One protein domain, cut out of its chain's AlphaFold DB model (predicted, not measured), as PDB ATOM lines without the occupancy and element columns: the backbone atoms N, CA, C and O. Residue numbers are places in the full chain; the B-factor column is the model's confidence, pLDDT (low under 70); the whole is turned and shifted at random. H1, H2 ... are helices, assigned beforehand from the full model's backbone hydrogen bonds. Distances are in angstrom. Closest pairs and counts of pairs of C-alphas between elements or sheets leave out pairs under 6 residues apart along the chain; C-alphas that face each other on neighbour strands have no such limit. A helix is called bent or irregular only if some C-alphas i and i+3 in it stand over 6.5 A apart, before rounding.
ATOM      1  N   LEU A   2     -38.529  14.230   4.876       58.25
ATOM      2  CA  LEU A   2     -37.436  13.272   5.146       58.25
ATOM      3  C   LEU A   2     -36.739  12.683   3.905       58.25
ATOM      4  O   LEU A   2     -35.522  12.544   3.895       58.25
ATOM      5  N   SER A   3     -37.498  12.346   2.863       64.12
ATOM      6  CA  SER A   3     -36.950  11.718   1.655       64.12
ATOM      7  C   SER A   3     -36.137  12.681   0.780       64.12
ATOM      8  O   SER A   3     -35.272  12.239   0.036       64.12
ATOM      9  N   ALA A   4     -36.393  13.992   0.868       72.19
ATOM     10  CA  ALA A   4     -35.670  14.993   0.080       72.19
ATOM     11  C   ALA A   4     -34.253  15.223   0.625       72.19
ATOM     12  O   ALA A   4     -33.300  15.273  -0.141       72.19
ATOM     13  N   GLU A   5     -34.112  15.263   1.952       65.06
ATOM     14  CA  GLU A   5     -32.832  15.478   2.639       65.06
ATOM     15  C   GLU A   5     -31.871  14.288   2.450       65.06
ATOM     16  O   GLU A   5     -30.674  14.466   2.228       65.06
ATOM     17  N   ILE A   6     -32.403  13.057   2.464       67.62
ATOM     18  CA  ILE A   6     -31.622  11.848   2.160       67.62
ATOM     19  C   ILE A   6     -31.187  11.846   0.690       67.62
ATOM     20  O   ILE A   6     -30.041  11.504   0.401       67.62
ATOM     21  N   ASN A   7     -32.058  12.261  -0.236       71.62
ATOM     22  CA  ASN A   7     -31.718  12.345  -1.657       71.62
ATOM     23  C   ASN A   7     -30.618  13.380  -1.932       71.62
ATOM     24  O   ASN A   7     -29.694  13.084  -2.684       71.62
ATOM     25  N   GLU A   8     -30.665  14.550  -1.296       72.12
ATOM     26  CA  GLU A   8     -29.642  15.593  -1.447       72.12
ATOM     27  C   GLU A   8     -28.282  15.152  -0.877       72.12
ATOM     28  O   GLU A   8     -27.254  15.263  -1.543       72.12
ATOM     29  N   ALA A   9     -28.272  14.551   0.317       63.16
ATOM     30  CA  ALA A   9     -27.054  13.997   0.907       63.16
ATOM     31  C   ALA A   9     -26.474  12.840   0.074       63.16
ATOM     32  O   ALA A   9     -25.258  12.724  -0.069       63.16
ATOM     33  N   THR A  10     -27.336  12.008  -0.514       66.00
ATOM     34  CA  THR A  10     -26.921  10.927  -1.419       66.00
ATOM     35  C   THR A  10     -26.271  11.499  -2.680       66.00
ATOM     36  O   THR A  10     -25.182  11.063  -3.041       66.00
ATOM     37  N   GLN A  11     -26.876  12.522  -3.295       67.50
ATOM     38  CA  GLN A  11     -26.305  13.205  -4.460       67.50
ATOM     39  C   GLN A  11     -24.941  13.820  -4.144       67.50
ATOM     40  O   GLN A  11     -24.004  13.637  -4.913       67.50
ATOM     41  N   LEU A  12     -24.780  14.485  -2.998       63.22
ATOM     42  CA  LEU A  12     -23.492  15.057  -2.587       63.22
ATOM     43  C   LEU A  12     -22.401  13.990  -2.406       63.22
ATOM     44  O   LEU A  12     -21.263  14.210  -2.811       63.22
ATOM     45  N   ILE A  13     -22.735  12.825  -1.843       62.94
ATOM     46  CA  ILE A  13     -21.781  11.722  -1.642       62.94
ATOM     47  C   ILE A  13     -21.430  11.040  -2.971       62.94
ATOM     48  O   ILE A  13     -20.267  10.700  -3.201       62.94
ATOM     49  N   ASP A  14     -22.401  10.888  -3.872       63.78
ATOM     50  CA  ASP A  14     -22.161  10.371  -5.221       63.78
ATOM     51  C   ASP A  14     -21.309  11.345  -6.055       63.78
ATOM     52  O   ASP A  14     -20.382  10.918  -6.749       63.78
ATOM     53  N   HIS A  15     -21.553  12.656  -5.936       56.88
ATOM     54  CA  HIS A  15     -20.760  13.707  -6.582       56.88
ATOM     55  C   HIS A  15     -19.363  13.883  -5.973       56.88
ATOM     56  O   HIS A  15     -18.450  14.302  -6.680       56.88
ATOM     57  N   ALA A  16     -19.156  13.501  -4.710       59.09
ATOM     58  CA  ALA A  16     -17.852  13.532  -4.043       59.09
ATOM     59  C   ALA A  16     -16.875  12.433  -4.513       59.09
ATOM     60  O   ALA A  16     -15.808  12.266  -3.930       59.09
ATOM     61  N   GLY A  17     -17.216  11.651  -5.545       57.56
ATOM     62  CA  GLY A  17     -16.310  10.638  -6.096       57.56
ATOM     63  C   GLY A  17     -16.319   9.301  -5.353       57.56
ATOM     64  O   GLY A  17     -15.574   8.390  -5.711       57.56
ATOM     65  N   LEU A  18     -17.173   9.152  -4.339       61.38
ATOM     66  CA  LEU A  18     -17.173   8.008  -3.423       61.38
ATOM     67  C   LEU A  18     -18.003   6.812  -3.931       61.38
ATOM     68  O   LEU A  18     -17.961   5.730  -3.339       61.38
ATOM     69  N   GLY A  19     -18.742   6.990  -5.030       64.88
ATOM     70  CA  GLY A  19     -19.554   5.955  -5.672       64.88
ATOM     71  C   GLY A  19     -18.830   5.182  -6.786       64.88
ATOM     72  O   GLY A  19     -17.907   5.674  -7.435       64.88
ATOM     73  N   LEU A  20     -19.305   3.962  -7.082       69.81
ATOM     74  CA  LEU A  20     -18.795   3.127  -8.187       69.81
ATOM     75  C   LEU A  20     -18.921   3.822  -9.555       69.81
ATOM     76  O   LEU A  20     -18.047   3.680 -10.409       69.81
ATOM     77  N   ALA A  21     -20.000   4.577  -9.759       66.88
ATOM     78  CA  ALA A  21     -20.228   5.331 -10.987       66.88
ATOM     79  C   ALA A  21     -19.174   6.432 -11.182       66.88
ATOM     80  O   ALA A  21     -18.626   6.555 -12.276       66.88
ATOM     81  N   ALA A  22     -18.835   7.166 -10.120       64.19
ATOM     82  CA  ALA A  22     -17.825   8.217 -10.169       64.19
ATOM     83  C   ALA A  22     -16.413   7.653 -10.405       64.19
ATOM     84  O   ALA A  22     -15.677   8.189 -11.230       64.19
ATOM     85  N   TYR A  23     -16.074   6.511  -9.793       67.75
ATOM     86  CA  TYR A  23     -14.840   5.775 -10.105       67.75
ATOM     87  C   TYR A  23     -14.762   5.390 -11.590       67.75
ATOM     88  O   TYR A  23     -13.750   5.621 -12.248       67.75
ATOM     89  N   ASN A  24     -15.837   4.816 -12.140       70.38
ATOM     90  CA  ASN A  24     -15.874   4.401 -13.544       70.38
ATOM     91  C   ASN A  24     -15.808   5.599 -14.505       70.38
ATOM     92  O   ASN A  24     -15.178   5.501 -15.558       70.38
ATOM     93  N   ALA A  25     -16.440   6.719 -14.149       68.00
ATOM     94  CA  ALA A  25     -16.351   7.964 -14.903       68.00
ATOM     95  C   ALA A  25     -14.922   8.526 -14.888       68.00
ATOM     96  O   ALA A  25     -14.397   8.849 -15.950       68.00
ATOM     97  N   ALA A  26     -14.264   8.553 -13.723       66.69
ATOM     98  CA  ALA A  26     -12.872   8.981 -13.592       66.69
ATOM     99  C   ALA A  26     -11.917   8.086 -14.401       66.69
ATOM    100  O   ALA A  26     -11.086   8.592 -15.151       66.69
ATOM    101  N   TRP A  27     -12.085   6.761 -14.330       72.75
ATOM    102  CA  TRP A  27     -11.304   5.807 -15.127       72.75
ATOM    103  C   TRP A  27     -11.432   6.052 -16.636       72.75
ATOM    104  O   TRP A  27     -10.430   6.069 -17.350       72.75
ATOM    105  N   ARG A  28     -12.659   6.271 -17.130       76.12
ATOM    106  CA  ARG A  28     -12.898   6.598 -18.546       76.12
ATOM    107  C   ARG A  28     -12.259   7.926 -18.928       76.12
ATOM    108  O   ARG A  28     -11.541   7.967 -19.921       76.12
ATOM    109  N   ALA A  29     -12.449   8.957 -18.106       71.69
ATOM    110  CA  ALA A  29     -11.919  10.289 -18.358       71.69
ATOM    111  C   ALA A  29     -10.392  10.286 -18.528       71.69
ATOM    112  O   ALA A  29      -9.898  10.926 -19.451       71.69
ATOM    113  N   ILE A  30      -9.657   9.514 -17.720       75.56
ATOM    114  CA  ILE A  30      -8.192   9.354 -17.835       75.56
ATOM    115  C   ILE A  30      -7.811   8.664 -19.143       75.56
ATOM    116  O   ILE A  30      -6.894   9.094 -19.843       75.56
ATOM    117  N   GLY A  31      -8.532   7.598 -19.499       74.31
ATOM    118  CA  GLY A  31      -8.326   6.908 -20.770       74.31
ATOM    119  C   GLY A  31      -8.621   7.801 -21.980       74.31
ATOM    120  O   GLY A  31      -7.980   7.649 -23.019       74.31
ATOM    121  N   ASP A  32      -9.579   8.721 -21.859       78.38
ATOM    122  CA  ASP A  32      -9.897   9.715 -22.884       78.38
ATOM    123  C   ASP A  32      -8.825  10.818 -22.950       78.38
ATOM    124  O   ASP A  32      -8.398  11.180 -24.046       78.38
ATOM    125  N   THR A  33      -8.311  11.297 -21.807       76.00
ATOM    126  CA  THR A  33      -7.233  12.309 -21.772       76.00
ATOM    127  C   THR A  33      -5.930  11.771 -22.356       76.00
ATOM    128  O   THR A  33      -5.267  12.471 -23.119       76.00
ATOM    129  N   ALA A  34      -5.581  10.516 -22.061       77.94
ATOM    130  CA  ALA A  34      -4.396   9.866 -22.619       77.94
ATOM    131  C   ALA A  34      -4.473   9.754 -24.153       77.94
ATOM    132  O   ALA A  34      -3.530  10.129 -24.850       77.94
ATOM    133  N   ARG A  35      -5.624   9.317 -24.684       82.44
ATOM    134  CA  ARG A  35      -5.869   9.239 -26.135       82.44
ATOM    135  C   ARG A  35      -5.869  10.616 -26.800       82.44
ATOM    136  O   ARG A  35      -5.322  10.768 -27.891       82.44
ATOM    137  N   ALA A  36      -6.439  11.629 -26.150       76.56
ATOM    138  CA  ALA A  36      -6.424  13.000 -26.652       76.56
ATOM    139  C   ALA A  36      -4.994  13.562 -26.741       76.56
ATOM    140  O   ALA A  36      -4.631  14.152 -27.759       76.56
ATOM    141  N   LEU A  37      -4.161  13.328 -25.721       83.38
ATOM    142  CA  LEU A  37      -2.750  13.716 -25.737       83.38
ATOM    143  C   LEU A  37      -1.979  13.008 -26.859       83.38
ATOM    144  O   LEU A  37      -1.212  13.657 -27.568       83.38
ATOM    145  N   GLU A  38      -2.191  11.705 -27.051       84.38
ATOM    146  CA  GLU A  38      -1.559  10.940 -28.132       84.38
ATOM    147  C   GLU A  38      -1.950  11.487 -29.513       84.38
ATOM    148  O   GLU A  38      -1.081  11.741 -30.351       84.38
ATOM    149  N   SER A  39      -3.238  11.778 -29.721       83.19
ATOM    150  CA  SER A  39      -3.737  12.380 -30.961       83.19
ATOM    151  C   SER A  39      -3.154  13.773 -31.210       83.19
ATOM    152  O   SER A  39      -2.802  14.095 -32.346       83.19
ATOM    153  N   LEU A  40      -3.027  14.608 -30.173       82.69
ATOM    154  CA  LEU A  40      -2.424  15.940 -30.282       82.69
ATOM    155  C   LEU A  40      -0.923  15.858 -30.564       82.69
ATOM    156  O   LEU A  40      -0.418  16.611 -31.390       82.69
ATOM    157  N   GLN A  41      -0.205  14.927 -29.937       84.25
ATOM    158  CA  GLN A  41       1.211  14.701 -30.224       84.25
ATOM    159  C   GLN A  41       1.429  14.192 -31.651       84.25
ATOM    160  O   GLN A  41       2.361  14.643 -32.316       84.25
ATOM    161  N   ALA A  42       0.578  13.284 -32.133       82.75
ATOM    162  CA  ALA A  42       0.615  12.811 -33.514       82.75
ATOM    163  C   ALA A  42       0.317  13.952 -34.497       82.75
ATOM    164  O   ALA A  42       1.051  14.132 -35.467       82.75
ATOM    165  N   GLY A  43      -0.698  14.773 -34.208       78.12
ATOM    166  CA  GLY A  43      -1.018  15.970 -34.985       78.12
ATOM    167  C   GLY A  43       0.123  16.986 -34.992       78.12
ATOM    168  O   GLY A  43       0.480  17.489 -36.045       78.12
ATOM    169  N   TYR A  44       0.771  17.234 -33.856       78.50
ATOM    170  CA  TYR A  44       1.913  18.147 -33.774       78.50
ATOM    171  C   TYR A  44       3.132  17.654 -34.570       78.50
ATOM    172  O   TYR A  44       3.818  18.455 -35.197       78.50
ATOM    173  N   ARG A  45       3.400  16.339 -34.571       76.25
ATOM    174  CA  ARG A  45       4.514  15.744 -35.333       76.25
ATOM    175  C   ARG A  45       4.248  15.685 -36.837       76.25
ATOM    176  O   ARG A  45       5.189  15.825 -37.609       76.25
ATOM    177  N   ASN A  46       2.995  15.458 -37.236       72.69
ATOM    178  CA  ASN A  46       2.644  15.114 -38.617       72.69
ATOM    179  C   ASN A  46       1.912  16.235 -39.377       72.69
ATOM    180  O   ASN A  46       1.773  16.137 -40.593       72.69
ATOM    181  N   ALA A  47       1.423  17.286 -38.709       60.03
ATOM    182  CA  ALA A  47       0.672  18.357 -39.363       60.03
ATOM    183  C   ALA A  47       1.588  19.486 -39.847       60.03
ATOM    184  O   ALA A  47       1.745  20.519 -39.195       60.03
ATOM    185  N   THR A  48       2.125  19.341 -41.054       56.69
ATOM    186  CA  THR A  48       2.303  20.498 -41.938       56.69
ATOM    187  C   THR A  48       0.927  20.870 -42.485       56.69
ATOM    188  O   THR A  48       0.373  20.106 -43.270       56.69
ATOM    189  N   ALA A  49       0.335  21.992 -42.063       58.97
ATOM    190  CA  ALA A  49      -0.867  22.472 -42.744       58.97
ATOM    191  C   ALA A  49      -0.519  22.984 -44.144       58.97
ATOM    192  O   ALA A  49       0.588  23.486 -44.361       58.97
ATOM    193  N   ASP A  50      -1.515  22.971 -45.033       57.41
ATOM    194  CA  ASP A  50      -1.449  23.464 -46.419       57.41
ATOM    195  C   ASP A  50      -0.933  24.914 -46.560       57.41
ATOM    196  O   ASP A  50      -0.556  25.337 -47.648       57.41
ATOM    197  N   PHE A  51      -0.860  25.677 -45.460       59.97
ATOM    198  CA  PHE A  51      -0.398  27.073 -45.414       59.97
ATOM    199  C   PHE A  51       0.747  27.335 -44.411       59.97
ATOM    200  O   PHE A  51       0.952  28.469 -43.979       59.97
ATOM    201  N   GLY A  52       1.497  26.305 -44.001       57.53
ATOM    202  CA  GLY A  52       2.735  26.475 -43.222       57.53
ATOM    203  C   GLY A  52       2.564  26.804 -41.730       57.53
ATOM    204  O   GLY A  52       3.544  27.135 -41.065       57.53
ATOM    205  N   ARG A  53       1.352  26.696 -41.170       56.91
ATOM    206  CA  ARG A  53       1.118  26.755 -39.715       56.91
ATOM    207  C   ARG A  53       0.683  25.387 -39.196       56.91
ATOM    208  O   ARG A  53      -0.240  24.828 -39.764       56.91
ATOM    209  N   PRO A  54       1.282  24.838 -38.135       60.78
ATOM    210  CA  PRO A  54       0.868  23.537 -37.624       60.78
ATOM    211  C   PRO A  54      -0.575  23.587 -37.093       60.78
ATOM    212  O   PRO A  54      -0.944  24.513 -36.369       60.78
ATOM    213  N   THR A  55      -1.387  22.588 -37.458       69.88
ATOM    214  CA  THR A  55      -2.802  22.449 -37.041       69.88
ATOM    215  C   THR A  55      -2.948  22.283 -35.527       69.88
ATOM    216  O   THR A  55      -3.964  22.661 -34.949       69.88
ATOM    217  N   VAL A  56      -1.915  21.736 -34.884       76.50
ATOM    218  CA  VAL A  56      -1.803  21.603 -33.431       76.50
ATOM    219  C   VAL A  56      -0.639  22.460 -32.961       76.50
ATOM    220  O   VAL A  56       0.457  22.381 -33.515       76.50
ATOM    221  N   THR A  57      -0.848  23.275 -31.933       83.38
ATOM    222  CA  THR A  57       0.219  24.114 -31.371       83.38
ATOM    223  C   THR A  57       0.961  23.391 -30.250       83.38
ATOM    224  O   THR A  57       0.409  22.530 -29.563       83.38
ATOM    225  N   ALA A  58       2.214  23.783 -30.004       83.19
ATOM    226  CA  ALA A  58       2.981  23.262 -28.871       83.19
ATOM    227  C   ALA A  58       2.270  23.528 -27.529       83.19
ATOM    228  O   ALA A  58       2.305  22.692 -26.632       83.19
ATOM    229  N   GLN A  59       1.561  24.659 -27.419       85.06
ATOM    230  CA  GLN A  59       0.778  25.014 -26.235       85.06
ATOM    231  C   GLN A  59      -0.375  24.031 -25.978       85.06
ATOM    232  O   GLN A  59      -0.611  23.669 -24.831       85.06
ATOM    233  N   GLN A  60      -1.070  23.568 -27.022       80.00
ATOM    234  CA  GLN A  60      -2.144  22.577 -26.880       80.00
ATOM    235  C   GLN A  60      -1.605  21.217 -26.425       80.00
ATOM    236  O   GLN A  60      -2.216  20.560 -25.583       80.00
ATOM    237  N   VAL A  61      -0.445  20.808 -26.946       84.88
ATOM    238  CA  VAL A  61       0.229  19.578 -26.505       84.88
ATOM    239  C   VAL A  61       0.647  19.683 -25.042       84.88
ATOM    240  O   VAL A  61       0.449  18.734 -24.285       84.88
ATOM    241  N   GLU A  62       1.191  20.828 -24.629       86.75
ATOM    242  CA  GLU A  62       1.638  21.026 -23.251       86.75
ATOM    243  C   GLU A  62       0.457  21.083 -22.272       86.75
ATOM    244  O   GLU A  62       0.480  20.403 -21.254       86.75
ATOM    245  N   GLN A  63      -0.636  21.770 -22.622       82.50
ATOM    246  CA  GLN A  63      -1.869  21.763 -21.824       82.50
ATOM    247  C   GLN A  63      -2.441  20.350 -21.654       82.50
ATOM    248  O   GLN A  63      -2.823  19.963 -20.550       82.50
ATOM    249  N   ALA A  64      -2.472  19.555 -22.728       77.00
ATOM    250  CA  ALA A  64      -2.924  18.170 -22.659       77.00
ATOM    251  C   ALA A  64      -1.977  17.289 -21.827       77.00
ATOM    252  O   ALA A  64      -2.429  16.371 -21.143       77.00
ATOM    253  N   ARG A  65      -0.668  17.572 -21.849       83.44
ATOM    254  CA  ARG A  65       0.325  16.879 -21.023       83.44
ATOM    255  C   ARG A  65       0.116  17.187 -19.544       83.44
ATOM    256  O   ARG A  65       0.075  16.245 -18.758       83.44
ATOM    257  N   THR A  66      -0.066  18.454 -19.183       82.44
ATOM    258  CA  THR A  66      -0.382  18.867 -17.809       82.44
ATOM    259  C   THR A  66      -1.678  18.218 -17.330       82.44
ATOM    260  O   THR A  66      -1.679  17.561 -16.297       82.44
ATOM    261  N   ALA A  67      -2.749  18.270 -18.129       73.19
ATOM    262  CA  ALA A  67      -4.018  17.633 -17.773       73.19
ATOM    263  C   ALA A  67      -3.887  16.113 -17.547       73.19
ATOM    264  O   ALA A  67      -4.483  15.569 -16.620       73.19
ATOM    265  N   ALA A  68      -3.085  15.420 -18.362       79.75
ATOM    266  CA  ALA A  68      -2.816  13.994 -18.179       79.75
ATOM    267  C   ALA A  68      -1.964  13.706 -16.927       79.75
ATOM    268  O   ALA A  68      -2.191  12.702 -16.250       79.75
ATOM    269  N   GLN A  69      -0.999  14.576 -16.610       78.25
ATOM    270  CA  GLN A  69      -0.179  14.474 -15.399       78.25
ATOM    271  C   GLN A  69      -1.010  14.698 -14.131       78.25
ATOM    272  O   GLN A  69      -0.866  13.932 -13.180       78.25
ATOM    273  N   ASP A  70      -1.925  15.666 -14.142       74.81
ATOM    274  CA  ASP A  70      -2.789  15.993 -13.002       74.81
ATOM    275  C   ASP A  70      -3.861  14.920 -12.744       74.81
ATOM    276  O   ASP A  70      -4.262  14.679 -11.603       74.81
ATOM    277  N   ALA A  71      -4.304  14.218 -13.792       72.56
ATOM    278  CA  ALA A  71      -5.315  13.169 -13.675       72.56
ATOM    279  C   ALA A  71      -4.808  11.906 -12.946       72.56
ATOM    280  O   ALA A  71      -5.596  11.194 -12.317       72.56
ATOM    281  N   GLY A  72      -3.500  11.625 -13.003       73.88
ATOM    282  CA  GLY A  72      -2.883  10.445 -12.383       73.88
ATOM    283  C   GLY A  72      -3.015  10.412 -10.852       73.88
ATOM    284  O   GLY A  72      -3.601   9.465 -10.323       73.88
ATOM    285  N   PRO A  73      -2.536  11.443 -10.128       74.88
ATOM    286  CA  PRO A  73      -2.662  11.532  -8.674       74.88
ATOM    287  C   PRO A  73      -4.112  11.464  -8.183       74.88
ATOM    288  O   PRO A  73      -4.395  10.756  -7.217       74.88
ATOM    289  N   TYR A  74      -5.037  12.144  -8.873       68.00
ATOM    290  CA  TYR A  74      -6.464  12.110  -8.539       68.00
ATOM    291  C   TYR A  74      -7.034  10.689  -8.641       68.00
ATOM    292  O   TYR A  74      -7.778  10.235  -7.774       68.00
ATOM    293  N   PHE A  75      -6.642   9.942  -9.674       72.88
ATOM    294  CA  PHE A  75      -7.073   8.560  -9.833       72.88
ATOM    295  C   PHE A  75      -6.478   7.611  -8.798       72.88
ATOM    296  O   PHE A  75      -7.176   6.729  -8.298       72.88
ATOM    297  N   ASP A  76      -5.195   7.769  -8.479       72.56
ATOM    298  CA  ASP A  76      -4.537   6.940  -7.475       72.56
ATOM    299  C   ASP A  76      -5.142   7.138  -6.085       72.56
ATOM    300  O   ASP A  76      -5.329   6.157  -5.357       72.56
ATOM    301  N   ASP A  77      -5.523   8.366  -5.738       70.31
ATOM    302  CA  ASP A  77      -6.276   8.645  -4.516       70.31
ATOM    303  C   ASP A  77      -7.655   7.960  -4.531       70.31
ATOM    304  O   ASP A  77      -8.045   7.274  -3.581       70.31
ATOM    305  N   LEU A  78      -8.356   8.016  -5.666       69.88
ATOM    306  CA  LEU A  78      -9.661   7.376  -5.850       69.88
ATOM    307  C   LEU A  78      -9.578   5.835  -5.774       69.88
ATOM    308  O   LEU A  78     -10.438   5.180  -5.179       69.88
ATOM    309  N   LYS A  79      -8.505   5.220  -6.291       71.88
ATOM    310  CA  LYS A  79      -8.229   3.776  -6.134       71.88
ATOM    311  C   LYS A  79      -7.999   3.386  -4.677       71.88
ATOM    312  O   LYS A  79      -8.456   2.319  -4.264       71.88
ATOM    313  N   ARG A  80      -7.268   4.209  -3.916       74.62
ATOM    314  CA  ARG A  80      -6.943   3.955  -2.501       74.62
ATOM    315  C   ARG A  80      -8.157   4.131  -1.597       74.62
ATOM    316  O   ARG A  80      -8.351   3.330  -0.685       74.62
ATOM    317  N   SER A  81      -8.987   5.135  -1.866       65.56
ATOM    318  CA  SER A  81     -10.184   5.439  -1.075       65.56
ATOM    319  C   SER A  81     -11.340   4.471  -1.346       65.56
ATOM    320  O   SER A  81     -12.053   4.094  -0.414       65.56
ATOM    321  N   ARG A  82     -11.487   3.957  -2.576       69.19
ATOM    322  CA  ARG A  82     -12.579   3.040  -2.956       69.19
ATOM    323  C   ARG A  82     -12.789   1.834  -2.025       69.19
ATOM    324  O   ARG A  82     -13.942   1.573  -1.697       69.19
ATOM    325  N   PRO A  83     -11.778   1.045  -1.613       67.81
ATOM    326  CA  PRO A  83     -12.002  -0.067  -0.683       67.81
ATOM    327  C   PRO A  83     -12.282   0.396   0.753       67.81
ATOM    328  O   PRO A  83     -12.834  -0.373   1.543       67.81
ATOM    329  N   LEU A  84     -11.907   1.628   1.105       66.25
ATOM    330  CA  LEU A  84     -12.086   2.188   2.443       66.25
ATOM    331  C   LEU A  84     -13.515   2.693   2.652       66.25
ATOM    332  O   LEU A  84     -14.076   2.449   3.717       66.25
ATOM    333  N   THR A  85     -14.143   3.294   1.639       67.81
ATOM    334  CA  THR A  85     -15.509   3.837   1.742       67.81
ATOM    335  C   THR A  85     -16.559   2.787   2.154       67.81
ATOM    336  O   THR A  85     -17.256   3.015   3.143       67.81
ATOM    337  N   PRO A  86     -16.664   1.596   1.521       66.06
ATOM    338  CA  PRO A  86     -17.608   0.563   1.947       66.06
ATOM    339  C   PRO A  86     -17.306   0.025   3.349       66.06
ATOM    340  O   PRO A  86     -18.228  -0.306   4.091       66.06
ATOM    341  N   ARG A  87     -16.022  -0.075   3.729       62.72
ATOM    342  CA  ARG A  87     -15.607  -0.547   5.060       62.72
ATOM    343  C   ARG A  87     -15.974   0.458   6.147       62.72
ATOM    344  O   ARG A  87     -16.490   0.049   7.182       62.72
ATOM    345  N   ALA A  88     -15.754   1.744   5.892       62.25
ATOM    346  CA  ALA A  88     -16.137   2.827   6.786       62.25
ATOM    347  C   ALA A  88     -17.659   2.886   6.954       62.25
ATOM    348  O   ALA A  88     -18.142   2.900   8.080       62.25
ATOM    349  N   VAL A  89     -18.423   2.818   5.857       65.81
ATOM    350  CA  VAL A  89     -19.894   2.799   5.924       65.81
ATOM    351  C   VAL A  89     -20.405   1.566   6.665       65.81
ATOM    352  O   VAL A  89     -21.247   1.708   7.541       65.81
ATOM    353  N   LYS A  90     -19.840   0.374   6.427       64.31
ATOM    354  CA  LYS A  90     -20.203  -0.838   7.181       64.31
ATOM    355  C   LYS A  90     -19.885  -0.724   8.678       64.31
ATOM    356  O   LYS A  90     -20.665  -1.185   9.505       64.31
ATOM    357  N   ALA A  91     -18.741  -0.139   9.036       57.84
ATOM    358  CA  ALA A  91     -18.396   0.101  10.437       57.84
ATOM    359  C   ALA A  91     -19.383   1.083  11.090       57.84
ATOM    360  O   ALA A  91     -19.828   0.864  12.215       57.84
ATOM    361  N   LEU A  92     -19.773   2.130  10.360       58.78
ATOM    362  CA  LEU A  92     -20.741   3.120  10.814       58.78
ATOM    363  C   LEU A  92     -22.177   2.571  10.895       58.78
ATOM    364  O   LEU A  92     -22.883   2.939  11.830       58.78
ATOM    365  N   ASP A  93     -22.590   1.666   9.999       65.50
ATOM    366  CA  ASP A  93     -23.870   0.938  10.083       65.50
ATOM    367  C   ASP A  93     -23.973   0.215  11.444       65.50
ATOM    368  O   ASP A  93     -24.978   0.333  12.147       65.50
ATOM    369  N   GLY A  94     -22.885  -0.445  11.870       58.41
ATOM    370  CA  GLY A  94     -22.795  -1.123  13.168       58.41
ATOM    371  C   GLY A  94     -22.893  -0.180  14.374       58.41
ATOM    372  O   GLY A  94     -23.580  -0.493  15.342       58.41
ATOM    373  N   VAL A  95     -22.267   1.001  14.312       60.31
ATOM    374  CA  VAL A  95     -22.345   2.024  15.381       60.31
ATOM    375  C   VAL A  95     -23.728   2.694  15.433       60.31
ATOM    376  O   VAL A  95     -24.228   3.059  16.502       60.31
ATOM    377  N   ALA A  96     -24.369   2.862  14.277       59.62
ATOM    378  CA  ALA A  96     -25.702   3.437  14.165       59.62
ATOM    379  C   ALA A  96     -26.817   2.441  14.547       59.62
ATOM    380  O   ALA A  96     -27.935   2.869  14.848       59.62
ATOM    381  N   GLY A  97     -26.518   1.136  14.596       60.47
ATOM    382  CA  GLY A  97     -27.510   0.075  14.802       60.47
ATOM    383  C   GLY A  97     -28.472  -0.056  13.620       60.47
ATOM    384  O   GLY A  97     -29.632  -0.418  13.803       60.47
ATOM    385  N   LEU A  98     -28.019   0.320  12.420       63.75
ATOM    386  CA  LEU A  98     -28.802   0.215  11.196       63.75
ATOM    387  C   LEU A  98     -28.575  -1.162  10.581       63.75
ATOM    388  O   LEU A  98     -27.447  -1.519  10.247       63.75
ATOM    389  N   GLU A  99     -29.657  -1.918  10.398       60.75
ATOM    390  CA  GLU A  99     -29.615  -3.147   9.608       60.75
ATOM    391  C   GLU A  99     -29.256  -2.797   8.149       60.75
ATOM    392  O   GLU A  99     -29.951  -1.986   7.516       60.75
ATOM    393  N   PRO A 100     -28.163  -3.358   7.604       60.41
ATOM    394  CA  PRO A 100     -27.716  -3.056   6.255       60.41
ATOM    395  C   PRO A 100     -28.705  -3.611   5.219       60.41
ATOM    396  O   PRO A 100     -28.668  -4.791   4.884       60.41
ATOM    397  N   SER A 101     -29.548  -2.751   4.638       61.84
ATOM    398  CA  SER A 101     -30.453  -3.149   3.550       61.84
ATOM    399  C   SER A 101     -29.658  -3.518   2.285       61.84
ATOM    400  O   SER A 101     -28.905  -2.675   1.783       61.84
ATOM    401  N   PRO A 102     -29.786  -4.738   1.734       58.84
ATOM    402  CA  PRO A 102     -28.970  -5.209   0.609       58.84
ATOM    403  C   PRO A 102     -29.182  -4.424  -0.697       58.84
ATOM    404  O   PRO A 102     -28.336  -4.493  -1.584       58.84
ATOM    405  N   SER A 103     -30.270  -3.658  -0.808       60.59
ATOM    406  CA  SER A 103     -30.618  -2.833  -1.970       60.59
ATOM    407  C   SER A 103     -30.176  -1.364  -1.871       60.59
ATOM    408  O   SER A 103     -30.259  -0.647  -2.867       60.59
ATOM    409  N   ASP A 104     -29.679  -0.906  -0.717       66.38
ATOM    410  CA  ASP A 104     -29.267   0.493  -0.537       66.38
ATOM    411  C   ASP A 104     -27.850   0.737  -1.082       66.38
ATOM    412  O   ASP A 104     -26.907   0.007  -0.757       66.38
ATOM    413  N   SER A 105     -27.676   1.819  -1.850       71.00
ATOM    414  CA  SER A 105     -26.348   2.291  -2.255       71.00
ATOM    415  C   SER A 105     -25.524   2.735  -1.037       71.00
ATOM    416  O   SER A 105     -26.061   3.141  -0.004       71.00
ATOM    417  N   ILE A 106     -24.192   2.699  -1.155       69.69
ATOM    418  CA  ILE A 106     -23.273   3.148  -0.091       69.69
ATOM    419  C   ILE A 106     -23.553   4.608   0.298       69.69
ATOM    420  O   ILE A 106     -23.549   4.937   1.484       69.69
ATOM    421  N   ALA A 107     -23.845   5.462  -0.686       67.56
ATOM    422  CA  ALA A 107     -24.193   6.863  -0.471       67.56
ATOM    423  C   ALA A 107     -25.497   7.019   0.327       67.56
ATOM    424  O   ALA A 107     -25.539   7.780   1.293       67.56
ATOM    425  N   HIS A 108     -26.522   6.229  -0.000       70.81
ATOM    426  CA  HIS A 108     -27.794   6.236   0.720       70.81
ATOM    427  C   HIS A 108     -27.627   5.797   2.183       70.81
ATOM    428  O   HIS A 108     -28.172   6.418   3.100       70.81
ATOM    429  N   ARG A 109     -26.806   4.770   2.433       70.75
ATOM    430  CA  ARG A 109     -26.482   4.326   3.799       70.75
ATOM    431  C   ARG A 109     -25.735   5.393   4.593       70.75
ATOM    432  O   ARG A 109     -26.131   5.716   5.710       70.75
ATOM    433  N   ALA A 110     -24.707   6.001   4.003       69.19
ATOM    434  CA  ALA A 110     -23.950   7.081   4.631       69.19
ATOM    435  C   ALA A 110     -24.826   8.311   4.950       69.19
ATOM    436  O   ALA A 110     -24.700   8.901   6.030       69.19
ATOM    437  N   ALA A 111     -25.765   8.660   4.064       72.69
ATOM    438  CA  ALA A 111     -26.750   9.712   4.304       72.69
ATOM    439  C   ALA A 111     -27.654   9.388   5.508       72.69
ATOM    440  O   ALA A 111     -27.835  10.229   6.393       72.69
ATOM    441  N   ARG A 112     -28.156   8.148   5.606       73.19
ATOM    442  CA  ARG A 112     -28.969   7.694   6.749       73.19
ATOM    443  C   ARG A 112     -28.206   7.728   8.073       73.19
ATOM    444  O   ARG A 112     -28.750   8.212   9.064       73.19
ATOM    445  N   ILE A 113     -26.953   7.271   8.085       73.06
ATOM    446  CA  ILE A 113     -26.073   7.345   9.263       73.06
ATOM    447  C   ILE A 113     -25.914   8.801   9.712       73.06
ATOM    448  O   ILE A 113     -26.089   9.111  10.891       73.06
ATOM    449  N   THR A 114     -25.621   9.706   8.773       72.62
ATOM    450  CA  THR A 114     -25.431  11.139   9.055       72.62
ATOM    451  C   THR A 114     -26.705  11.778   9.606       72.62
ATOM    452  O   THR A 114     -26.663  12.588  10.531       72.62
ATOM    453  N   GLN A 115     -27.867  11.398   9.080       74.69
ATOM    454  CA  GLN A 115     -29.137  11.900   9.585       74.69
ATOM    455  C   GLN A 115     -29.431  11.370  10.994       74.69
ATOM    456  O   GLN A 115     -29.891  12.119  11.856       74.69
ATOM    457  N   GLN A 116     -29.148  10.094  11.263       75.00
ATOM    458  CA  GLN A 116     -29.349   9.513  12.586       75.00
ATOM    459  C   GLN A 116     -28.393  10.108  13.626       75.00
ATOM    460  O   GLN A 116     -28.821  10.373  14.749       75.00
ATOM    461  N   SER A 117     -27.134  10.374  13.263       75.12
ATOM    462  CA  SER A 117     -26.187  11.049  14.154       75.12
ATOM    463  C   SER A 117     -26.636  12.479  14.466       75.12
ATOM    464  O   SER A 117     -26.656  12.861  15.634       75.12
ATOM    465  N   ARG A 118     -27.116  13.233  13.464       73.75
ATOM    466  CA  ARG A 118     -27.727  14.558  13.678       73.75
ATOM    467  C   ARG A 118     -28.956  14.494  14.576       73.75
ATOM    468  O   ARG A 118     -29.077  15.307  15.483       73.75
ATOM    469  N   ARG A 119     -29.842  13.512  14.385       75.50
ATOM    470  CA  ARG A 119     -31.012  13.314  15.258       75.50
ATOM    471  C   ARG A 119     -30.617  13.009  16.697       75.50
ATOM    472  O   ARG A 119     -31.208  13.582  17.601       75.50
ATOM    473  N   ARG A 120     -29.613  12.153  16.915       70.12
ATOM    474  CA  ARG A 120     -29.073  11.886  18.259       70.12
ATOM    475  C   ARG A 120     -28.449  13.136  18.884       70.12
ATOM    476  O   ARG A 120     -28.599  13.330  20.078       70.12
ATOM    477  N   ALA A 121     -27.792  13.982  18.091       72.69
ATOM    478  CA  ALA A 121     -27.212  15.238  18.569       72.69
ATOM    479  C   ALA A 121     -28.263  16.326  18.869       72.69
ATOM    480  O   ALA A 121     -28.018  17.199  19.692       72.69
ATOM    481  N   GLN A 122     -29.418  16.289  18.195       76.06
ATOM    482  CA  GLN A 122     -30.522  17.239  18.388       76.06
ATOM    483  C   GLN A 122     -31.551  16.777  19.423       76.06
ATOM    484  O   GLN A 122     -32.332  17.592  19.912       76.06
ATOM    485  N   GLN A 123     -31.581  15.486  19.762       66.44
ATOM    486  CA  GLN A 123     -32.310  15.030  20.935       66.44
ATOM    487  C   GLN A 123     -31.607  15.593  22.173       66.44
ATOM    488  O   GLN A 123     -30.407  15.358  22.334       66.44
TER     489      GLN A 123
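What this domain is: This is residues 2 to 123 of the 155 residues of an uncharacterized protein of Streptomyces sp. NRRL B-3648 (UniProt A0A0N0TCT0). A long helical hairpin, H2 and H3, makes one end of a rod, and a looser head of three helices, H1, H4 and H5, makes the other. H1 and H4 carry the rod on from the two open ends of the hairpin; after H4 the link of residues 97 to 105 folds back, and H5 then runs the same way as H4, packing on both H1 and H4; the loop of residues 47 to 57 closes the hairpin at the far tip. The printed part has 122 residues with five named helices, in the order H1, H2, H3, H4, H5, and no named strand: the class is all helix. The whole is extended, with a radius of gyration of the C-alphas of 21.9 A and spans of 74 by 26 by 24 A.

Where its parts are: H1 is residues 2 to 18, 22.6 A long from first to last C-alpha, beginning at C-alpha 2 at (-37.436, 13.272, 5.146). It is irregular: C-alphas 15 and 18 are 7.4 A apart. H2, the longest helix, is residues 20 to 46, 39.1 A, ending at C-alpha 46 at (2.644, 15.114, -38.617). H3 is residues 58 to 81, 35.5 A; it is neither bent nor irregular, but only just, with C-alphas 70 and 73 6.2 A apart. H4 is residues 84 to 96, 18.0 A. H5 is residues 106 to 122, 24.3 A, ending at C-alpha 122 at (-30.522, 17.239, 18.388).

How they stand to each other: H1 is the hub, touching H2, H3 and H5. It touches H2 only at the corner by their link, closest at the C-alphas of Gly 17 and Tyr 23, 6.5 A apart. H1 and H3 only just touch, with 3 pairs of C-alphas within 8 A, and only at their ends; the closest are those of Gly 17 and Leu 78, 7.4 A apart. H2 and H3 form a hairpin and touch at a shallow tilt of 23 degrees, opposite ways, the closest C-alphas being those of Leu 37 and Ala 64, 5.4 A apart. H3 and H4 meet only through their link. H1 and H4 are close but not clearly touching, the closest C-alphas being those of Leu 18 and Thr 85, 6.8 A apart. H5 touches H1 at a steep tilt of 55 degrees, opposite ways, closest at the C-alphas of Thr 10 and Ala 107, 5.0 A apart. H5 touches H4 at a steep tilt of 38 degrees, the same way, closest at the C-alphas of Val 89 and Ala 110, 6.0 A apart. H2 is apart from H4 and H5, and H3 from H5. Every backbone O i to N i+4 pair is within hydrogen-bond range in H2, H4 and H5, against 11 of 13 in H1 and 17 of 20 in H3.

The domain as a whole: The two C-alphas farthest apart are those of Phe 51 and Gln 123, 74.6 A. The printed part has no cut. The link from H2 to H3, 11 residues, is long; those from H1 to H2 and from H3 to H4 are tight. The mean pLDDT of the printed part is 70.1, and 60 residues are under 70, among them residues 9 to 23, 47 to 55 and 81 to 104.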